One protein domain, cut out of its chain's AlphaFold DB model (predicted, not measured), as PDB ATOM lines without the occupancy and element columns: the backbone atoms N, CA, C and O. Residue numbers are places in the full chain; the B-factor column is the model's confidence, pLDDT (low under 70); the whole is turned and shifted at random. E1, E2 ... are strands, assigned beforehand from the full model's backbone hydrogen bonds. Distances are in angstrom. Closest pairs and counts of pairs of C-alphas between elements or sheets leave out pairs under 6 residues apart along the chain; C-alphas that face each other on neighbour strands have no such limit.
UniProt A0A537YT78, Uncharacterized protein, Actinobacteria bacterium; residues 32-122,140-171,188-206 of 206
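Overview. This is residues 32 to 122, 140 to 171 and 188 to 206 of the 206 residues of an uncharacterized protein of Actinobacteria bacterium (UniProt A0A537YT78). The domain is an elongated strand barrel, nearly closed: its wall curls from E8, E9 and E10 past E1, E2 and E3 to E5, E6 and E7, and E7 runs on into E8, bringing the wall back beside E9. E4 extends the wall beside the last residues of E3 at one end, while short E11 lies at the other end near E8 and E9. The printed part has 142 residues, with no named helix and eleven strands, E1 to E11 along the chain; the class is all strand. The ten-strand branched sheet is strongly twisted, with antiparallel neighbours. The whole is compact, with a radius of gyration of the C-alphas of 14.9 A, and elongated, spanning 43 by 25 by 23 A.

Along the chain. Find C-alpha 40 at (-39.158, 26.416, 180.447); from there E1, residues 40 to 53, runs 32.7 A and bends by 78 degrees at residue 47. Next come E2, residues 56 to 68, 33.7 A, and E3, residues 76 to 88, 30.7 A. E4 is residues 91 to 97, 16.4 A; E5 is 102 to 106, E6 is 112 to 115 and E7 is 140 to 143. E8, residues 146 to 151, covers 16.0 A. E9, residues 158 to 171, runs 34.9 A to C-alpha 171 at (-14.195, 7.789, 191.321). E10, residues 188 to 198, covers 30.6 A, and E11 is residues 203 to 205, ending at C-alpha 205 at (-39.396, 30.031, 196.376).

Arrangement. Start at E1, which has E2 on one side, with N 43 and O 65 2.8 A apart, and E10 on the other, with N 50 and O 191 at 2.8 A. E1 to E4 form a meander, each strand the antiparallel neighbour of the one before. Across the hairpin of E2 and E3, look at N 64 and O 82, 2.8 A. On the other side of E3 from E2 lie E4, with N 88 and O 91 at 2.9 A, and E5, with N 79 and O 103 at 2.9 A. E5 pairs with E6 at N 104 and O 113, 2.8 A, and E6 with E7 at N 112 and O 143, 2.8 A. The closest C-alphas of E7 and E9, Ile 143 and Ser 165, are 6.3 A apart. E9 pairs with E8 at N 149 and O 160, 2.9 A, and with E10 at N 161 and O 194, 2.8 A. E11 pairs with no named strand, but residues 32 to 33 pair antiparallel with its residues 203 to 204.

Size, cuts and confidence. Look for two cuts: C-alphas 122 and 140 are 10.7 A apart, and C-alphas 171 and 188 are 9.9 A apart. Of the links printed whole, none is long. The C-alphas farthest apart, Pro 155 and Ser 171, are 44.1 A apart. The mean pLDDT of the printed part is 96.3, and no printed residue is under 70.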
ATOM      1  N   HIS A  32     -42.583  27.902 193.001       97.94
ATOM      2  CA  HIS A  32     -43.730  28.441 192.286       97.94
ATOM      3  C   HIS A  32     -43.328  28.967 190.913       97.94
ATOM      4  O   HIS A  32     -42.267  29.570 190.751       97.94
ATOM      5  N   ALA A  33     -44.219  28.795 189.940       97.94
ATOM      6  CA  ALA A  33     -44.117  29.367 188.608       97.94
ATOM      7  C   ALA A  33     -45.458  29.982 188.208       97.94
ATOM      8  O   ALA A  33     -46.460  29.278 188.057       97.94
ATOM      9  N   SER A  34     -45.490  31.299 187.994       97.38
ATOM     10  CA  SER A  34     -46.743  32.004 187.687       97.38
ATOM     11  C   SER A  34     -47.326  31.616 186.324       97.38
ATOM     12  O   SER A  34     -48.525  31.760 186.103       97.38
ATOM     13  N   GLY A  35     -46.487  31.111 185.413       95.19
ATOM     14  CA  GLY A  35     -46.905  30.567 184.119       95.19
ATOM     15  C   GLY A  35     -47.507  29.157 184.185       95.19
ATOM     16  O   GLY A  35     -47.986  28.663 183.169       95.19
ATOM     17  N   GLY A  36     -47.509  28.506 185.355       96.56
ATOM     18  CA  GLY A  36     -48.059  27.164 185.538       96.56
ATOM     19  C   GLY A  36     -47.100  26.031 185.155       96.56
ATOM     20  O   GLY A  36     -45.881  26.150 185.278       96.56
ATOM     21  N   ALA A  37     -47.666  24.901 184.726       97.31
ATOM     22  CA  ALA A  37     -46.912  23.750 184.226       97.31
ATOM     23  C   ALA A  37     -46.372  24.002 182.808       97.31
ATOM     24  O   ALA A  37     -46.994  24.710 182.020       97.31
ATOM     25  N   GLY A  38     -45.252  23.371 182.455       97.38
ATOM     26  CA  GLY A  38     -44.671  23.464 181.114       97.38
ATOM     27  C   GLY A  38     -43.804  24.703 180.878       97.38
ATOM     28  O   GLY A  38     -43.303  24.889 179.771       97.38
ATOM     29  N   VAL A  39     -43.582  25.542 181.895       97.81
ATOM     30  CA  VAL A  39     -42.720  26.724 181.783       97.81
ATOM     31  C   VAL A  39     -41.271  26.269 181.673       97.81
ATOM     32  O   VAL A  39     -40.760  25.580 182.557       97.81
ATOM     33  N   SER A  40     -40.592  26.660 180.594       98.38
ATOM     34  CA  SER A  40     -39.158  26.416 180.447       98.38
ATOM     35  C   SER A  40     -38.374  27.225 181.476       98.38
ATOM     36  O   SER A  40     -38.604  28.423 181.638       98.38
ATOM     37  N   LEU A  41     -37.429  26.573 182.147       98.56
ATOM     38  CA  LEU A  41     -36.555  27.178 183.144       98.56
ATOM     39  C   LEU A  41     -35.128  27.240 182.618       98.56
ATOM     40  O   LEU A  41     -34.629  26.258 182.063       98.56
ATOM     41  N   THR A  42     -34.461  28.367 182.851       98.44
ATOM     42  CA  THR A  42     -33.024  28.524 182.605       98.44
ATOM     43  C   THR A  42     -32.343  29.011 183.874       98.44
ATOM     44  O   THR A  42     -32.709  30.046 184.419       98.44
ATOM     45  N   GLY A  43     -31.365  28.250 184.349       98.00
ATOM     46  CA  GLY A  43     -30.448  28.631 185.410       98.00
ATOM     47  C   GLY A  43     -29.103  29.033 184.829       98.00
ATOM     48  O   GLY A  43     -28.540  28.293 184.025       98.00
ATOM     49  N   GLU A  44     -28.573  30.170 185.254       96.81
ATOM     50  CA  GLU A  44     -27.243  30.641 184.869       96.81
ATOM     51  C   GLU A  44     -26.419  30.959 186.109       96.81
ATOM     52  O   GLU A  44     -26.937  31.472 187.109       96.81
ATOM     53  N   GLN A  45     -25.129  30.634 186.056       95.62
ATOM     54  CA  GLN A  45     -24.228  30.965 187.146       95.62
ATOM     55  C   GLN A  45     -24.073  32.483 187.303       95.62
ATOM     56  O   GLN A  45     -23.842  33.199 186.331       95.62
ATOM     57  N   THR A  46     -24.154  32.966 188.538       92.44
ATOM     58  CA  THR A  46     -23.854  34.369 188.883       92.44
ATOM     59  C   THR A  46     -22.500  34.518 189.563       92.44
ATOM     60  O   THR A  46     -21.905  35.590 189.538       92.44
ATOM     61  N   GLU A  47     -21.993  33.433 190.140       91.50
ATOM     62  CA  GLU A  47     -20.632  33.303 190.658       91.50
ATOM     63  C   GLU A  47     -20.011  32.036 190.070       91.50
ATOM     64  O   GLU A  47     -20.738  31.123 189.686       91.50
ATOM     65  N   SER A  48     -18.681  31.949 189.998       89.50
ATOM     66  CA  SER A  48     -18.013  30.778 189.418       89.50
ATOM     67  C   SER A  48     -18.354  29.493 190.168       89.50
ATOM     68  O   SER A  48     -18.161  29.391 191.381       89.50
ATOM     69  N   HIS A  49     -18.795  28.477 189.426       93.81
ATOM     70  CA  HIS A  49     -18.981  27.135 189.966       93.81
ATOM     71  C   HIS A  49     -17.619  26.446 190.085       93.81
ATOM     72  O   HIS A  49     -16.811  26.456 189.151       93.81
ATOM     73  N   LYS A  50     -17.359  25.859 191.254       95.94
ATOM     74  CA  LYS A  50     -16.099  25.199 191.588       95.94
ATOM     75  C   LYS A  50     -16.372  23.844 192.216       95.94
ATOM     76  O   LYS A  50     -16.983  23.753 193.278       95.94
ATOM     77  N   PHE A  51     -15.839  22.805 191.592       98.06
ATOM     78  CA  PHE A  51     -15.799  21.460 192.143       98.06
ATOM     79  C   PHE A  51     -14.383  21.151 192.629       98.06
ATOM     80  O   PHE A  51     -13.424  21.406 191.908       98.06
ATOM     81  N   THR A  52     -14.222  20.641 193.848       98.00
ATOM     82  CA  THR A  52     -12.912  20.375 194.463       98.00
ATOM     83  C   THR A  52     -12.798  18.908 194.856       98.00
ATOM     84  O   THR A  52     -13.693  18.374 195.507       98.00
ATOM     85  N   ILE A  53     -11.690  18.266 194.481       97.19
ATOM     86  CA  ILE A  53     -11.352  16.871 194.793       97.19
ATOM     87  C   ILE A  53      -9.864  16.808 195.135       97.19
ATOM     88  O   ILE A  53      -9.045  17.311 194.370       97.19
ATOM     89  N   GLU A  54      -9.509  16.203 196.272       95.06
ATOM     90  CA  GLU A  54      -8.108  16.038 196.714       95.06
ATOM     91  C   GLU A  54      -7.283  17.345 196.650       95.06
ATOM     92  O   GLU A  54      -6.119  17.363 196.263       95.06
ATOM     93  N   GLY A  55      -7.911  18.481 196.979       93.56
ATOM     94  CA  GLY A  55      -7.280  19.808 196.929       93.56
ATOM     95  C   GLY A  55      -7.114  20.404 195.524       93.56
ATOM     96  O   GLY A  55      -6.797  21.585 195.399       93.56
ATOM     97  N   SER A  56      -7.390  19.637 194.470       96.25
ATOM     98  CA  SER A  56      -7.447  20.116 193.088       96.25
ATOM     99  C   SER A  56      -8.864  20.551 192.723       96.25
ATOM    100  O   SER A  56      -9.836  20.085 193.314       96.25
ATOM    101  N   SER A  57      -9.006  21.446 191.743       96.62
ATOM    102  CA  SER A  57     -10.324  21.975 191.372       96.62
ATOM    103  C   SER A  57     -10.639  21.896 189.886       96.62
ATOM    104  O   SER A  57      -9.743  21.887 189.037       96.62
ATOM    105  N   VAL A  58     -11.937  21.847 189.613       97.75
ATOM    106  CA  VAL A  58     -12.569  22.022 188.315       97.75
ATOM    107  C   VAL A  58     -13.386  23.304 188.381       97.75
ATOM    108  O   VAL A  58     -14.259  23.440 189.240       97.75
ATOM    109  N   THR A  59     -13.097  24.233 187.479       97.12
ATOM    110  CA  THR A  59     -13.783  25.523 187.376       97.12
ATOM    111  C   THR A  59     -14.233  25.712 185.940       97.12
ATOM    112  O   THR A  59     -13.434  25.524 185.024       97.12
ATOM    113  N   CYS A  60     -15.485  26.109 185.742       95.31
ATOM    114  CA  CYS A  60     -16.052  26.372 184.423       95.31
ATOM    115  C   CYS A  60     -16.467  27.839 184.308       95.31
ATOM    116  O   CYS A  60     -17.037  28.412 185.239       95.31
ATOM    117  N   THR A  61     -16.189  28.462 183.162       92.94
ATOM    118  CA  THR A  61     -16.632  29.841 182.889       92.94
ATOM    119  C   THR A  61     -18.132  29.929 182.642       92.94
ATOM    120  O   THR A  61     -18.700  31.018 182.688       92.94
ATOM    121  N   THR A  62     -18.779  28.797 182.372       95.12
ATOM    122  CA  THR A  62     -20.222  28.711 182.188       95.12
ATOM    123  C   THR A  62     -20.749  27.437 182.833       95.12
ATOM    124  O   THR A  62     -20.269  26.339 182.545       95.12
ATOM    125  N   ALA A  63     -21.768  27.602 183.671       97.25
ATOM    126  CA  ALA A  63     -22.654  26.549 184.134       97.25
ATOM    127  C   ALA A  63     -24.085  26.991 183.826       97.25
ATOM    128  O   ALA A  63     -24.527  28.058 184.266       97.25
ATOM    129  N   LYS A  64     -24.779  26.186 183.026       97.94
ATOM    130  CA  LYS A  64     -26.155  26.410 182.602       97.94
ATOM    131  C   LYS A  64     -27.007  25.246 183.070       97.94
ATOM    132  O   LYS A  64     -26.586  24.096 183.019       97.94
ATOM    133  N   PHE A  65     -28.216  25.547 183.508       98.44
ATOM    134  CA  PHE A  65     -29.187  24.557 183.937       98.44
ATOM    135  C   PHE A  65     -30.462  24.758 183.136       98.44
ATOM    136  O   PHE A  65     -30.941  25.882 183.011       98.44
ATOM    137  N   THR A  66     -31.032  23.694 182.594       98.62
ATOM    138  CA  THR A  66     -32.276  23.768 181.824       98.62
ATOM    139  C   THR A  66     -33.310  22.824 182.405       98.62
ATOM    140  O   THR A  66     -32.992  21.744 182.893       98.62
ATOM    141  N   GLY A  67     -34.571  23.234 182.415       98.25
ATOM    142  CA  GLY A  67     -35.639  22.422 182.980       98.25
ATOM    143  C   GLY A  67     -37.009  22.859 182.499       98.25
ATOM    144  O   GLY A  67     -37.155  23.773 181.688       98.25
ATOM    145  N   THR A  68     -38.035  22.189 183.000       98.38
ATOM    146  CA  THR A  68     -39.427  22.565 182.757       98.38
ATOM    147  C   THR A  68     -40.218  22.332 184.034       98.38
ATOM    148  O   THR A  68     -39.975  21.345 184.735       98.38
ATOM    149  N   THR A  69     -41.124  23.245 184.364       97.94
ATOM    150  CA  THR A  69     -42.012  23.093 185.520       97.94
ATOM    151  C   THR A  69     -43.028  21.987 185.254       97.94
ATOM    152  O   THR A  69     -43.557  21.851 184.150       97.94
ATOM    153  N   THR A  70     -43.324  21.177 186.264       95.88
ATOM    154  CA  THR A  70     -44.356  20.131 186.173       95.88
ATOM    155  C   THR A  70     -45.726  20.625 186.631       95.88
ATOM    156  O   THR A  70     -46.745  20.082 186.213       95.88
ATOM    157  N   ALA A  71     -45.753  21.667 187.462       97.12
ATOM    158  CA  ALA A  71     -46.942  22.284 188.032       97.12
ATOM    159  C   ALA A  71     -46.679  23.770 188.334       97.12
ATOM    160  O   ALA A  71     -45.535  24.220 188.308       97.12
ATOM    161  N   ALA A  72     -47.741  24.522 188.638       97.12
ATOM    162  CA  ALA A  72     -47.628  25.907 189.112       97.12
ATOM    163  C   ALA A  72     -46.941  26.008 190.486       97.12
ATOM    164  O   ALA A  72     -46.290  27.005 190.776       97.12
ATOM    165  N   THR A  73     -47.087  24.963 191.300       97.56
ATOM    166  CA  THR A  73     -46.479  24.805 192.619       97.56
ATOM    167  C   THR A  73     -45.922  23.391 192.707       97.56
ATOM    168  O   THR A  73     -46.632  22.437 192.383       97.56
ATOM    169  N   ALA A  74     -44.666  23.239 193.116       97.38
ATOM    170  CA  ALA A  74     -44.012  21.944 193.238       97.38
ATOM    171  C   ALA A  74     -42.998  21.931 194.383       97.38
ATOM    172  O   ALA A  74     -42.328  22.923 194.655       97.38
ATOM    173  N   THR A  75     -42.833  20.770 195.011       96.88
ATOM    174  CA  THR A  75     -41.785  20.551 196.017       96.88
ATOM    175  C   THR A  75     -40.480  20.044 195.413       96.88
ATOM    176  O   THR A  75     -39.440  20.054 196.069       96.88
ATOM    177  N   GLU A  76     -40.518  19.610 194.152       97.31
ATOM    178  CA  GLU A  76     -39.356  19.144 193.411       97.31
ATOM    179  C   GLU A  76     -39.254  19.838 192.058       97.31
ATOM    180  O   GLU A  76     -40.246  19.982 191.343       97.31
ATOM    181  N   GLN A  77     -38.033  20.204 191.674       98.06
ATOM    182  CA  GLN A  77     -37.728  20.715 190.344       98.06
ATOM    183  C   GLN A  77     -36.549  19.953 189.751       98.06
ATOM    184  O   GLN A  77     -35.491  19.824 190.367       98.06
ATOM    185  N   LYS A  78     -36.724  19.465 188.522       98.38
ATOM    186  CA  LYS A  78     -35.672  18.773 187.773       98.38
ATOM    187  C   LYS A  78     -34.971  19.738 186.832       98.38
ATOM    188  O   LYS A  78     -35.645  20.464 186.097       98.38
ATOM    189  N   MET A  79     -33.642  19.730 186.822       98.38
ATOM    190  CA  MET A  79     -32.856  20.486 185.848       98.38
ATOM    191  C   MET A  79     -31.679  19.670 185.317       98.38
ATOM    192  O   MET A  79     -31.002  18.962 186.061       98.38
ATOM    193  N   HIS A  80     -31.429  19.789 184.023       98.38
ATOM    194  CA  HIS A  80     -30.267  19.251 183.342       98.38
ATOM    195  C   HIS A  80     -29.109  20.256 183.407       98.38
ATOM    196  O   HIS A  80     -29.324  21.420 183.060       98.38
ATOM    197  N   PRO A  81     -27.907  19.853 183.850       98.06
ATOM    198  CA  PRO A  81     -26.742  20.726 183.868       98.06
ATOM    199  C   PRO A  81     -25.916  20.637 182.581       98.06
ATOM    200  O   PRO A  81     -25.700  19.558 182.032       98.06
ATOM    201  N   GLU A  82     -25.347  21.762 182.173       97.88
ATOM    202  CA  GLU A  82     -24.389  21.892 181.080       97.88
ATOM    203  C   GLU A  82     -23.232  22.786 181.536       97.88
ATOM    204  O   GLU A  82     -23.443  23.858 182.109       97.88
ATOM    205  N   TYR A  83     -21.999  22.359 181.269       97.00
ATOM    206  CA  TYR A  83     -20.795  23.076 181.679       97.00
ATOM    207  C   TYR A  83     -19.869  23.288 180.485       97.00
ATOM    208  O   TYR A  83     -19.665  22.378 179.681       97.00
ATOM    209  N   SER A  84     -19.276  24.475 180.375       96.38
ATOM    210  CA  SER A  84     -18.329  24.788 179.303       96.38
ATOM    211  C   SER A  84     -17.227  25.751 179.752       96.38
ATOM    212  O   SER A  84     -17.286  26.351 180.829       96.38
ATOM    213  N   GLY A  85     -16.166  25.834 178.940       95.75
ATOM    214  CA  GLY A  85     -14.967  26.613 179.261       95.75
ATOM    215  C   GLY A  85     -14.281  26.133 180.542       95.75
ATOM    216  O   GLY A  85     -13.849  26.938 181.365       95.75
ATOM    217  N   CYS A  86     -14.238  24.816 180.749       96.75
ATOM    218  CA  CYS A  86     -13.751  24.236 181.990       96.75
ATOM    219  C   CYS A  86     -12.227  24.079 182.004       96.75
ATOM    220  O   CYS A  86     -11.595  23.645 181.038       96.75
ATOM    221  N   THR A  87     -11.645  24.395 183.155       96.81
ATOM    222  CA  THR A  87     -10.275  24.056 183.535       96.81
ATOM    223  C   THR A  87     -10.360  23.056 184.677       96.81
ATOM    224  O   THR A  87     -11.002  23.335 185.687       96.81
ATOM    225  N   ALA A  88      -9.735  21.892 184.527       96.31
ATOM    226  CA  ALA A  88      -9.759  20.829 185.526       96.31
ATOM    227  C   ALA A  88      -8.341  20.364 185.827       96.31
ATOM    228  O   ALA A  88      -7.605  19.983 184.915       96.31
ATOM    229  N   PHE A  89      -7.980  20.359 187.111       93.56
ATOM    230  CA  PHE A  89      -6.714  19.796 187.600       93.56
ATOM    231  C   PHE A  89      -5.472  20.446 186.963       93.56
ATOM    232  O   PHE A  89      -4.462  19.791 186.737       93.56
ATOM    233  N   GLY A  90      -5.568  21.742 186.646       91.12
ATOM    234  CA  GLY A  90      -4.497  22.510 186.003       91.12
ATOM    235  C   GLY A  90      -4.472  22.437 184.473       91.12
ATOM    236  O   GLY A  90      -3.715  23.185 183.862       91.12
ATOM    237  N   PHE A  91      -5.314  21.613 183.839       93.38
ATOM    238  CA  PHE A  91      -5.430  21.585 182.379       93.38
ATOM    239  C   PHE A  91      -6.633  22.399 181.896       93.38
ATOM    240  O   PHE A  91      -7.751  22.262 182.405       93.38
ATOM    241  N   VAL A  92      -6.396  23.232 180.885       95.50
ATOM    242  CA  VAL A  92      -7.429  23.995 180.171       95.50
ATOM    243  C   VAL A  92      -8.103  23.090 179.138       95.50
ATOM    244  O   VAL A  92      -7.439  22.261 178.520       95.50
ATOM    245  N   GLY A  93      -9.408  23.269 178.922       95.38
ATOM    246  CA  GLY A  93     -10.152  22.513 177.909       95.38
ATOM    247  C   GLY A  93     -10.682  21.175 178.417       95.38
ATOM    248  O   GLY A  93     -10.857  20.244 177.636       95.38
ATOM    249  N   ALA A  94     -10.936  21.071 179.720       97.62
ATOM    250  CA  ALA A  94     -11.588  19.902 180.284       97.62
ATOM    251  C   ALA A  94     -13.017  19.770 179.739       97.62
ATOM    252  O   ALA A  94     -13.752  20.753 179.623       97.62
ATOM    253  N   THR A  95     -13.426  18.543 179.440       97.94
ATOM    254  CA  THR A  95     -14.774  18.220 178.975       97.94
ATOM    255  C   THR A  95     -15.579  17.620 180.115       97.94
ATOM    256  O   THR A  95     -15.117  16.678 180.764       97.94
ATOM    257  N   ILE A  96     -16.792  18.124 180.333       98.00
ATOM    258  CA  ILE A  96     -17.732  17.576 181.311       98.00
ATOM    259  C   ILE A  96     -18.925  17.007 180.553       98.00
ATOM    260  O   ILE A  96     -19.680  17.743 179.925       98.00
ATOM    261  N   ASN A  97     -19.083  15.689 180.599       97.94
ATOM    262  CA  ASN A  97     -20.210  14.996 179.997       97.94
ATOM    263  C   ASN A  97     -21.316  14.800 181.036       97.94
ATOM    264  O   ASN A  97     -21.138  14.061 182.008       97.94
ATOM    265  N   THR A  98     -22.453  15.445 180.797       97.94
ATOM    266  CA  THR A  98     -23.660  15.394 181.627       97.94
ATOM    267  C   THR A  98     -24.826  14.688 180.931       97.94
ATOM    268  O   THR A  98     -25.954  14.781 181.405       97.94
ATOM    269  N   ALA A  99     -24.604  13.982 179.816       96.88
ATOM    270  CA  ALA A  99     -25.673  13.385 179.014       96.88
ATOM    271  C   ALA A  99     -26.657  12.547 179.858       96.88
ATOM    272  O   ALA A  99     -26.270  11.648 180.610       96.88
ATOM    273  N   GLY A 100     -27.946  12.879 179.747       94.50
ATOM    274  CA  GLY A 100     -29.039  12.257 180.503       94.50
ATOM    275  C   GLY A 100     -29.143  12.676 181.975       94.50
ATOM    276  O   GLY A 100     -30.178  12.450 182.597       94.50
ATOM    277  N   CYS A 101     -28.124  13.323 182.546       97.75
ATOM    278  CA  CYS A 101     -28.113  13.687 183.957       97.75
ATOM    279  C   CYS A 101     -29.207  14.699 184.299       97.75
ATOM    280  O   CYS A 101     -29.422  15.680 183.586       97.75
ATOM    281  N   GLN A 102     -29.843  14.493 185.445       97.81
ATOM    282  CA  GLN A 102     -30.803  15.413 186.032       97.81
ATOM    283  C   GLN A 102     -30.476  15.634 187.503       97.81
ATOM    284  O   GLN A 102     -30.390  14.679 188.281       97.81
ATOM    285  N   TYR A 103     -30.355  16.901 187.881       98.12
ATOM    286  CA  TYR A 103     -30.455  17.321 189.267       98.12
ATOM    287  C   TYR A 103     -31.926  17.408 189.661       98.12
ATOM    288  O   TYR A 103     -32.715  18.049 188.968       98.12
ATOM    289  N   VAL A 104     -32.290  16.760 190.764       98.19
ATOM    290  CA  VAL A 104     -33.616  16.845 191.379       98.19
ATOM    291  C   VAL A 104     -33.475  17.663 192.653       98.19
ATOM    292  O   VAL A 104     -32.977  17.163 193.663       98.19
ATOM    293  N   PHE A 105     -33.854  18.936 192.573       97.69
ATOM    294  CA  PHE A 105     -33.873  19.861 193.701       97.69
ATOM    295  C   PHE A 105     -35.154  19.663 194.491       97.69
ATOM    296  O   PHE A 105     -36.217  19.525 193.891       97.69
ATOM    297  N   ASN A 106     -35.060  19.682 195.817       96.31
ATOM    298  CA  ASN A 106     -36.204  19.552 196.706       96.31
ATOM    299  C   ASN A 106     -36.314  20.813 197.569       96.31
ATOM    300  O   ASN A 106     -35.366  21.147 198.273       96.31
ATOM    301  N   SER A 107     -37.444  21.513 197.519       95.56
ATOM    302  CA  SER A 107     -37.665  22.768 198.254       95.56
ATOM    303  C   SER A 107     -37.689  22.566 199.770       95.56
ATOM    304  O   SER A 107     -37.287  23.446 200.519       95.56
ATOM    305  N   ASN A 108     -38.103  21.386 200.235       94.69
ATOM    306  CA  ASN A 108     -38.255  21.057 201.652       94.69
ATOM    307  C   ASN A 108     -36.968  20.527 202.298       94.69
ATOM    308  O   ASN A 108     -36.977  20.117 203.460       94.69
ATOM    309  N   SER A 109     -35.851  20.493 201.567       93.88
ATOM    310  CA  SER A 109     -34.572  20.036 202.106       93.88
ATOM    311  C   SER A 109     -33.391  20.756 201.465       93.88
ATOM    312  O   SER A 109     -33.443  21.180 200.318       93.88
ATOM    313  N   ALA A 110     -32.264  20.804 202.170       92.25
ATOM    314  CA  ALA A 110     -31.003  21.285 201.604       92.25
ATOM    315  C   ALA A 110     -30.340  20.268 200.650       92.25
ATOM    316  O   ALA A 110     -29.145  20.381 200.376       92.25
ATOM    317  N   ASN A 111     -31.080  19.251 200.196       94.25
ATOM    318  CA  ASN A 111     -30.549  18.136 199.430       94.25
ATOM    319  C   ASN A 111     -30.922  18.237 197.946       94.25
ATOM    320  O   ASN A 111     -32.029  18.639 197.584       94.25
ATOM    321  N   VAL A 112     -30.005  17.784 197.097       96.25
ATOM    322  CA  VAL A 112     -30.210  17.537 195.671       96.25
ATOM    323  C   VAL A 112     -29.812  16.099 195.344       96.25
ATOM    324  O   VAL A 112     -28.882  15.539 195.929       96.25
ATOM    325  N   ASN A 113     -30.516  15.483 194.399       97.62
ATOM    326  CA  ASN A 113     -30.159  14.167 193.875       97.62
ATOM    327  C   ASN A 113     -29.619  14.310 192.453       97.62
ATOM    328  O   ASN A 113     -30.229  14.996 191.634       97.62
ATOM    329  N   LEU A 114     -28.514  13.636 192.140       97.69
ATOM    330  CA  LEU A 114     -28.033  13.464 190.771       97.69
ATOM    331  C   LEU A 114     -28.526  12.114 190.253       97.69
ATOM    332  O   LEU A 114     -28.166  11.064 190.787       97.69
ATOM    333  N   THR A 115     -29.356  12.141 189.217       96.94
ATOM    334  CA  THR A 115     -30.035  10.948 188.698       96.94
ATOM    335  C   THR A 115     -30.007  10.903 187.173       96.94
ATOM    336  O   THR A 115     -29.650  11.878 186.516       96.94
ATOM    337  N   SER A 116     -30.423   9.769 186.604       91.75
ATOM    338  CA  SER A 116     -30.726   9.601 185.172       91.75
ATOM    339  C   SER A 116     -29.565   9.799 184.187       91.75
ATOM    340  O   SER A 116     -29.777   9.719 182.981       91.75
ATOM    341  N   CYS A 117     -28.326   9.969 184.659       92.69
ATOM    342  CA  CYS A 117     -27.153  10.036 183.789       92.69
ATOM    343  C   CYS A 117     -27.019   8.775 182.924       92.69
ATOM    344  O   CYS A 117     -26.997   7.662 183.456       92.69
ATOM    345  N   THR A 118     -26.852   8.938 181.607       90.81
ATOM    346  CA  THR A 118     -26.748   7.822 180.650       90.81
ATOM    347  C   THR A 118     -25.560   6.905 180.960       90.81
ATOM    348  O   THR A 118     -25.657   5.693 180.810       90.81
ATOM    349  N   SER A 119     -24.457   7.471 181.454       88.69
ATOM    350  CA  SER A 119     -23.254   6.752 181.898       88.69
ATOM    351  C   SER A 119     -23.248   6.403 183.393       88.69
ATOM    352  O   SER A 119     -22.193   6.106 183.947       88.69
ATOM    353  N   GLY A 120     -24.388   6.496 184.085       91.06
ATOM    354  CA  GLY A 120     -24.477   6.271 185.536       91.06
ATOM    355  C   GLY A 120     -23.876   7.389 186.401       91.06
ATOM    356  O   GLY A 120     -23.856   7.272 187.626       91.06
ATOM    357  N   GLY A 121     -23.401   8.472 185.783       95.50
ATOM    358  CA  GLY A 121     -22.849   9.650 186.445       95.50
ATOM    359  C   GLY A 121     -22.316  10.686 185.453       95.50
ATOM    360  O   GLY A 121     -22.272  10.427 184.246       95.50
ATOM    361  N   ILE A 122     -21.879  11.836 185.967       97.94
ATOM    362  CA  ILE A 122     -21.172  12.873 185.202       97.94
ATOM    363  C   ILE A 122     -19.717  12.441 185.027       97.94
ATOM    364  O   ILE A 122     -19.078  12.010 185.987       97.94
ATOM    365  N   GLN A 140     -26.183   9.803 192.715       97.12
ATOM    366  CA  GLN A 140     -26.197   9.766 194.168       97.12
ATOM    367  C   GLN A 140     -27.310  10.655 194.706       97.12
ATOM    368  O   GLN A 140     -27.716  11.632 194.073       97.12
ATOM    369  N   ASN A 141     -27.791  10.293 195.889       96.69
ATOM    370  CA  ASN A 141     -28.888  10.974 196.554       96.69
ATOM    371  C   ASN A 141     -28.384  11.716 197.787       96.69
ATOM    372  O   ASN A 141     -27.381  11.326 198.384       96.69
ATOM    373  N   GLY A 142     -29.122  12.744 198.198       93.31
ATOM    374  CA  GLY A 142     -28.847  13.449 199.444       93.31
ATOM    375  C   GLY A 142     -27.581  14.301 199.400       93.31
ATOM    376  O   GLY A 142     -26.956  14.480 200.441       93.31
ATOM    377  N   ILE A 143     -27.191  14.819 198.228       95.81
ATOM    378  CA  ILE A 143     -26.108  15.805 198.138       95.81
ATOM    379  C   ILE A 143     -26.600  17.059 198.862       95.81
ATOM    380  O   ILE A 143     -27.507  17.735 198.389       95.81
ATOM    381  N   ASN A 144     -26.047  17.332 200.034       93.31
ATOM    382  CA  ASN A 144     -26.493  18.395 200.927       93.31
ATOM    383  C   ASN A 144     -25.950  19.773 200.503       93.31
ATOM    384  O   ASN A 144     -25.197  19.896 199.539       93.31
ATOM    385  N   GLY A 145     -26.281  20.819 201.262       93.69
ATOM    386  CA  GLY A 145     -25.667  22.145 201.115       93.69
ATOM    387  C   GLY A 145     -26.322  23.047 200.069       93.69
ATOM    388  O   GLY A 145     -25.711  24.035 199.666       93.69
ATOM    389  N   MET A 146     -27.544  22.732 199.641       96.12
ATOM    390  CA  MET A 146     -28.365  23.631 198.831       96.12
ATOM    391  C   MET A 146     -29.093  24.638 199.724       96.12
ATOM    392  O   MET A 146     -29.670  24.266 200.746       96.12
ATOM    393  N   SER A 147     -29.130  25.902 199.314       96.69
ATOM    394  CA  SER A 147     -30.086  26.875 199.833       96.69
ATOM    395  C   SER A 147     -30.776  27.616 198.697       96.69
ATOM    396  O   SER A 147     -30.175  27.914 197.662       96.69
ATOM    397  N   TYR A 148     -32.056  27.901 198.912       96.75
ATOM    398  CA  TYR A 148     -32.921  28.569 197.952       96.75
ATOM    399  C   TYR A 148     -33.359  29.915 198.516       96.75
ATOM    400  O   TYR A 148     -33.552  30.076 199.722       96.75
ATOM    401  N   GLY A 149     -33.513  30.888 197.635       96.31
ATOM    402  CA  GLY A 149     -34.072  32.187 197.954       96.31
ATOM    403  C   GLY A 149     -34.809  32.754 196.757       96.31
ATOM    404  O   GLY A 149     -34.644  32.292 195.630       96.31
ATOM    405  N   THR A 150     -35.609  33.776 197.015       97.38
ATOM    406  CA  THR A 150     -36.275  34.549 195.970       97.38
ATOM    407  C   THR A 150     -35.607  35.906 195.862       97.38
ATOM    408  O   THR A 150     -35.391  36.580 196.869       97.38
ATOM    409  N   THR A 151     -35.293  36.317 194.640       95.56
ATOM    410  CA  THR A 151     -34.755  37.645 194.333       95.56
ATOM    411  C   THR A 151     -35.670  38.390 193.372       95.56
ATOM    412  O   THR A 151     -36.471  37.777 192.672       95.56
ATOM    413  N   GLY A 152     -35.544  39.717 193.329       94.88
ATOM    414  CA  GLY A 152     -36.411  40.573 192.521       94.88
ATOM    415  C   GLY A 152     -37.737  40.904 193.208       94.88
ATOM    416  O   GLY A 152     -37.959  40.595 194.380       94.88
ATOM    417  N   THR A 153     -38.620  41.572 192.474       94.69
ATOM    418  CA  THR A 153     -39.958  41.964 192.931       94.69
ATOM    419  C   THR A 153     -40.999  41.459 191.946       94.69
ATOM    420  O   THR A 153     -40.722  41.337 190.754       94.69
ATOM    421  N   ALA A 154     -42.206  41.163 192.431       93.81
ATOM    422  CA  ALA A 154     -43.289  40.746 191.548       93.81
ATOM    423  C   ALA A 154     -43.577  41.837 190.493       93.81
ATOM    424  O   ALA A 154     -43.556  43.025 190.835       93.81
ATOM    425  N   PRO A 155     -43.852  41.470 189.227       93.50
ATOM    426  CA  PRO A 155     -44.030  40.110 188.698       93.50
ATOM    427  C   PRO A 155     -42.761  39.508 188.055       93.50
ATOM    428  O   PRO A 155     -42.873  38.710 187.132       93.50
ATOM    429  N   ASN A 156     -41.562  39.933 188.470       95.69
ATOM    430  CA  ASN A 156     -40.273  39.543 187.882       95.69
ATOM    431  C   ASN A 156     -39.347  38.911 188.935       95.69
ATOM    432  O   ASN A 156     -38.187  39.305 189.076       95.69
ATOM    433  N   ARG A 157     -39.886  37.996 189.745       97.81
ATOM    434  CA  ARG A 157     -39.080  37.241 190.705       97.81
ATOM    435  C   ARG A 157     -38.338  36.093 190.026       97.81
ATOM    436  O   ARG A 157     -38.863  35.463 189.106       97.81
ATOM    437  N   ASP A 158     -37.151  35.831 190.555       97.81
ATOM    438  CA  ASP A 158     -36.268  34.734 190.169       97.81
ATOM    439  C   ASP A 158     -35.913  33.887 191.398       97.81
ATOM    440  O   ASP A 158     -35.881  34.390 192.531       97.81
ATOM    441  N   ILE A 159     -35.566  32.618 191.176       98.06
ATOM    442  CA  ILE A 159     -35.044  31.741 192.229       98.06
ATOM    443  C   ILE A 159     -33.522  31.846 192.246       98.06
ATOM    444  O   ILE A 159     -32.848  31.617 191.245       98.06
ATOM    445  N   HIS A 160     -32.969  32.129 193.413       97.06
ATOM    446  CA  HIS A 160     -31.541  32.146 193.663       97.06
ATOM    447  C   HIS A 160     -31.143  30.866 194.398       97.06
ATOM    448  O   HIS A 160     -31.679  30.558 195.462       97.06
ATOM    449  N   VAL A 161     -30.199  30.118 193.836       97.56
ATOM    450  CA  VAL A 161     -29.722  28.845 194.377       97.56
ATOM    451  C   VAL A 161     -28.258  28.993 194.752       97.56
ATOM    452  O   VAL A 161     -27.410  29.218 193.888       97.56
ATOM    453  N   LYS A 162     -27.947  28.836 196.037       97.25
ATOM    454  CA  LYS A 162     -26.570  28.788 196.531       97.25
ATOM    455  C   LYS A 162     -26.221  27.358 196.907       97.25
ATOM    456  O   LYS A 162     -26.982  26.675 197.584       97.25
ATOM    457  N   THR A 163     -25.056  26.917 196.455       97.19
ATOM    458  CA  THR A 163     -24.559  25.564 196.684       97.19
ATOM    459  C   THR A 163     -23.280  25.613 197.503       97.19
ATOM    460  O   THR A 163     -22.359  26.370 197.192       97.19
ATOM    461  N   GLY A 164     -23.225  24.786 198.538       96.75
ATOM    462  CA  GLY A 164     -22.063  24.519 199.379       96.75
ATOM    463  C   GLY A 164     -22.025  23.044 199.764       96.75
ATOM    464  O   GLY A 164     -22.000  22.709 200.944       96.75
ATOM    465  N   SER A 165     -22.102  22.174 198.762       97.00
ATOM    466  CA  SER A 165     -22.199  20.728 198.933       97.00
ATOM    467  C   SER A 165     -20.861  20.100 199.293       97.00
ATOM    468  O   SER A 165     -19.806  20.486 198.786       97.00
ATOM    469  N   ASN A 166     -20.908  19.067 200.123       96.19
ATOM    470  CA  ASN A 166     -19.756  18.270 200.519       96.19
ATOM    471  C   ASN A 166     -20.086  16.775 200.434       96.19
ATOM    472  O   ASN A 166     -21.227  16.394 200.193       96.19
ATOM    473  N   ASN A 167     -19.075  15.926 200.622       94.75
ATOM    474  CA  ASN A 167     -19.224  14.467 200.598       94.75
ATOM    475  C   ASN A 167     -19.783  13.909 199.272       94.75
ATOM    476  O   ASN A 167     -20.418  12.858 199.263       94.75
ATOM    477  N   ILE A 168     -19.529  14.590 198.150       97.62
ATOM    478  CA  ILE A 168     -19.954  14.128 196.824       97.62
ATOM    479  C   ILE A 168     -19.084  12.933 196.440       97.62
ATOM    480  O   ILE A 168     -17.879  13.087 196.263       97.62
ATOM    481  N   SER A 169     -19.671  11.749 196.303       96.75
ATOM    482  CA  SER A 169     -18.935  10.537 195.946       96.75
ATOM    483  C   SER A 169     -18.407  10.618 194.517       96.75
ATOM    484  O   SER A 169     -19.166  10.894 193.580       96.75
ATOM    485  N   VAL A 170     -17.107  10.360 194.354       97.56
ATOM    486  CA  VAL A 170     -16.428  10.347 193.057       97.56
ATOM    487  C   VAL A 170     -15.466   9.176 192.919       97.56
ATOM    488  O   VAL A 170     -14.873   8.728 193.898       97.56
ATOM    489  N   SER A 171     -15.258   8.725 191.684       98.00
ATOM    490  CA  SER A 171     -14.195   7.789 191.321       98.00
ATOM    491  C   SER A 171     -13.252   8.412 190.304       98.00
ATOM    492  O   SER A 171     -13.672   8.916 189.266       98.00
ATOM    493  N   GLY A 188     -15.694  14.682 196.958       97.25
ATOM    494  CA  GLY A 188     -15.533  16.055 196.512       97.25
ATOM    495  C   GLY A 188     -16.444  17.030 197.252       97.25
ATOM    496  O   GLY A 188     -17.348  16.649 198.006       97.25
ATOM    497  N   SER A 189     -16.218  18.311 196.995       97.69
ATOM    498  CA  SER A 189     -17.092  19.410 197.401       97.69
ATOM    499  C   SER A 189     -17.411  20.311 196.216       97.69
ATOM    500  O   SER A 189     -16.615  20.435 195.283       97.69
ATOM    501  N   TYR A 190     -18.581  20.939 196.244       97.50
ATOM    502  CA  TYR A 190     -19.059  21.812 195.181       97.50
ATOM    503  C   TYR A 190     -19.578  23.123 195.753       97.50
ATOM    504  O   TYR A 190     -20.401  23.133 196.669       97.50
ATOM    505  N   THR A 191     -19.136  24.232 195.175       97.12
ATOM    506  CA  THR A 191     -19.636  25.565 195.501       97.12
ATOM    507  C   THR A 191     -20.056  26.292 194.241       97.12
ATOM    508  O   THR A 191     -19.382  26.196 193.216       97.12
ATOM    509  N   GLY A 192     -21.128  27.065 194.322       95.81
ATOM    510  CA  GLY A 192     -21.581  27.877 193.203       95.81
ATOM    511  C   GLY A 192     -22.863  28.614 193.530       95.81
ATOM    512  O   GLY A 192     -23.563  28.282 194.491       95.81
ATOM    513  N   VAL A 193     -23.164  29.612 192.711       96.25
ATOM    514  CA  VAL A 193     -24.393  30.390 192.812       96.25
ATOM    515  C   VAL A 193     -25.047  30.449 191.441       96.25
ATOM    516  O   VAL A 193     -24.371  30.697 190.440       96.25
ATOM    517  N   THR A 194     -26.348  30.188 191.396       97.75
ATOM    518  CA  THR A 194     -27.148  30.142 190.171       97.75
ATOM    519  C   THR A 194     -28.405  30.976 190.354       97.75
ATOM    520  O   THR A 194     -29.076  30.864 191.377       97.75
ATOM    521  N   THR A 195     -28.765  31.762 189.345       98.19
ATOM    522  CA  THR A 195     -30.094  32.384 189.253       98.19
ATOM    523  C   THR A 195     -30.922  31.636 188.221       98.19
ATOM    524  O   THR A 195     -30.479  31.465 187.087       98.19
ATOM    525  N   VAL A 196     -32.106  31.177 188.618       98.38
ATOM    526  CA  VAL A 196     -33.061  30.433 187.794       98.38
ATOM    527  C   VAL A 196     -34.230  31.333 187.427       98.38
ATOM    528  O   VAL A 196     -34.858  31.934 188.298       98.38
ATOM    529  N   LYS A 197     -34.528  31.376 186.130       98.38
ATOM    530  CA  LYS A 197     -35.561  32.205 185.513       98.38
ATOM    531  C   LYS A 197     -36.558  31.350 184.745       98.38
ATOM    532  O   LYS A 197     -36.175  30.352 184.127       98.38
ATOM    533  N   GLY A 198     -37.818  31.773 184.739       97.38
ATOM    534  CA  GLY A 198     -38.835  31.258 183.826       97.38
ATOM    535  C   GLY A 198     -38.757  31.952 182.466       97.38
ATOM    536  O   GLY A 198     -38.512  33.151 182.389       97.38
ATOM    537  N   ALA A 199     -38.982  31.213 181.379       96.69
ATOM    538  CA  ALA A 199     -39.104  31.799 180.041       96.69
ATOM    539  C   ALA A 199     -40.362  32.676 179.901       96.69
ATOM    540  O   ALA A 199     -40.391  33.597 179.088       96.69
ATOM    541  N   VAL A 200     -41.396  32.380 180.694       94.38
ATOM    542  CA  VAL A 200     -42.630  33.160 180.812       94.38
ATOM    543  C   VAL A 200     -43.055  33.228 182.278       94.38
ATOM    544  O   VAL A 200     -43.029  32.218 182.982       94.38
ATOM    545  N   GLY A 201     -43.478  34.413 182.722       93.75
ATOM    546  CA  GLY A 201     -43.846  34.654 184.118       93.75
ATOM    547  C   GLY A 201     -42.652  34.677 185.078       93.75
ATOM    548  O   GLY A 201     -41.498  34.607 184.662       93.75
ATOM    549  N   GLU A 202     -42.947  34.783 186.371       96.50
ATOM    550  CA  GLU A 202     -41.948  34.711 187.440       96.50
ATOM    551  C   GLU A 202     -41.829  33.304 188.012       96.50
ATOM    552  O   GLU A 202     -42.776  32.506 187.979       96.50
ATOM    553  N   VAL A 203     -40.666  33.038 188.602       97.25
ATOM    554  CA  VAL A 203     -40.407  31.843 189.400       97.25
ATOM    555  C   VAL A 203     -39.871  32.251 190.760       97.25
ATOM    556  O   VAL A 203     -39.013  33.121 190.871       97.25
ATOM    557  N   PHE A 204     -40.391  31.652 191.823       97.38
ATOM    558  CA  PHE A 204     -40.017  32.033 193.181       97.38
ATOM    559  C   PHE A 204     -40.127  30.856 194.147       97.38
ATOM    560  O   PHE A 204     -40.801  29.866 193.879       97.38
ATOM    561  N   TYR A 205     -39.430  30.976 195.267       96.06
ATOM    562  CA  TYR A 205     -39.396  30.031 196.376       96.06
ATOM    563  C   TYR A 205     -40.063  30.660 197.608       96.06
ATOM    564  O   TYR A 205     -39.751  31.812 197.945       96.06
ATOM    565  N   LEU A 206     -40.967  29.921 198.256       91.62
ATOM    566  CA  LEU A 206     -41.625  30.278 199.521       91.62
ATOM    567  C   LEU A 206     -41.368  29.219 200.588       91.62
ATOM    568  O   LEU A 206     -41.235  28.038 200.202       91.62
TER     569      LEU A 206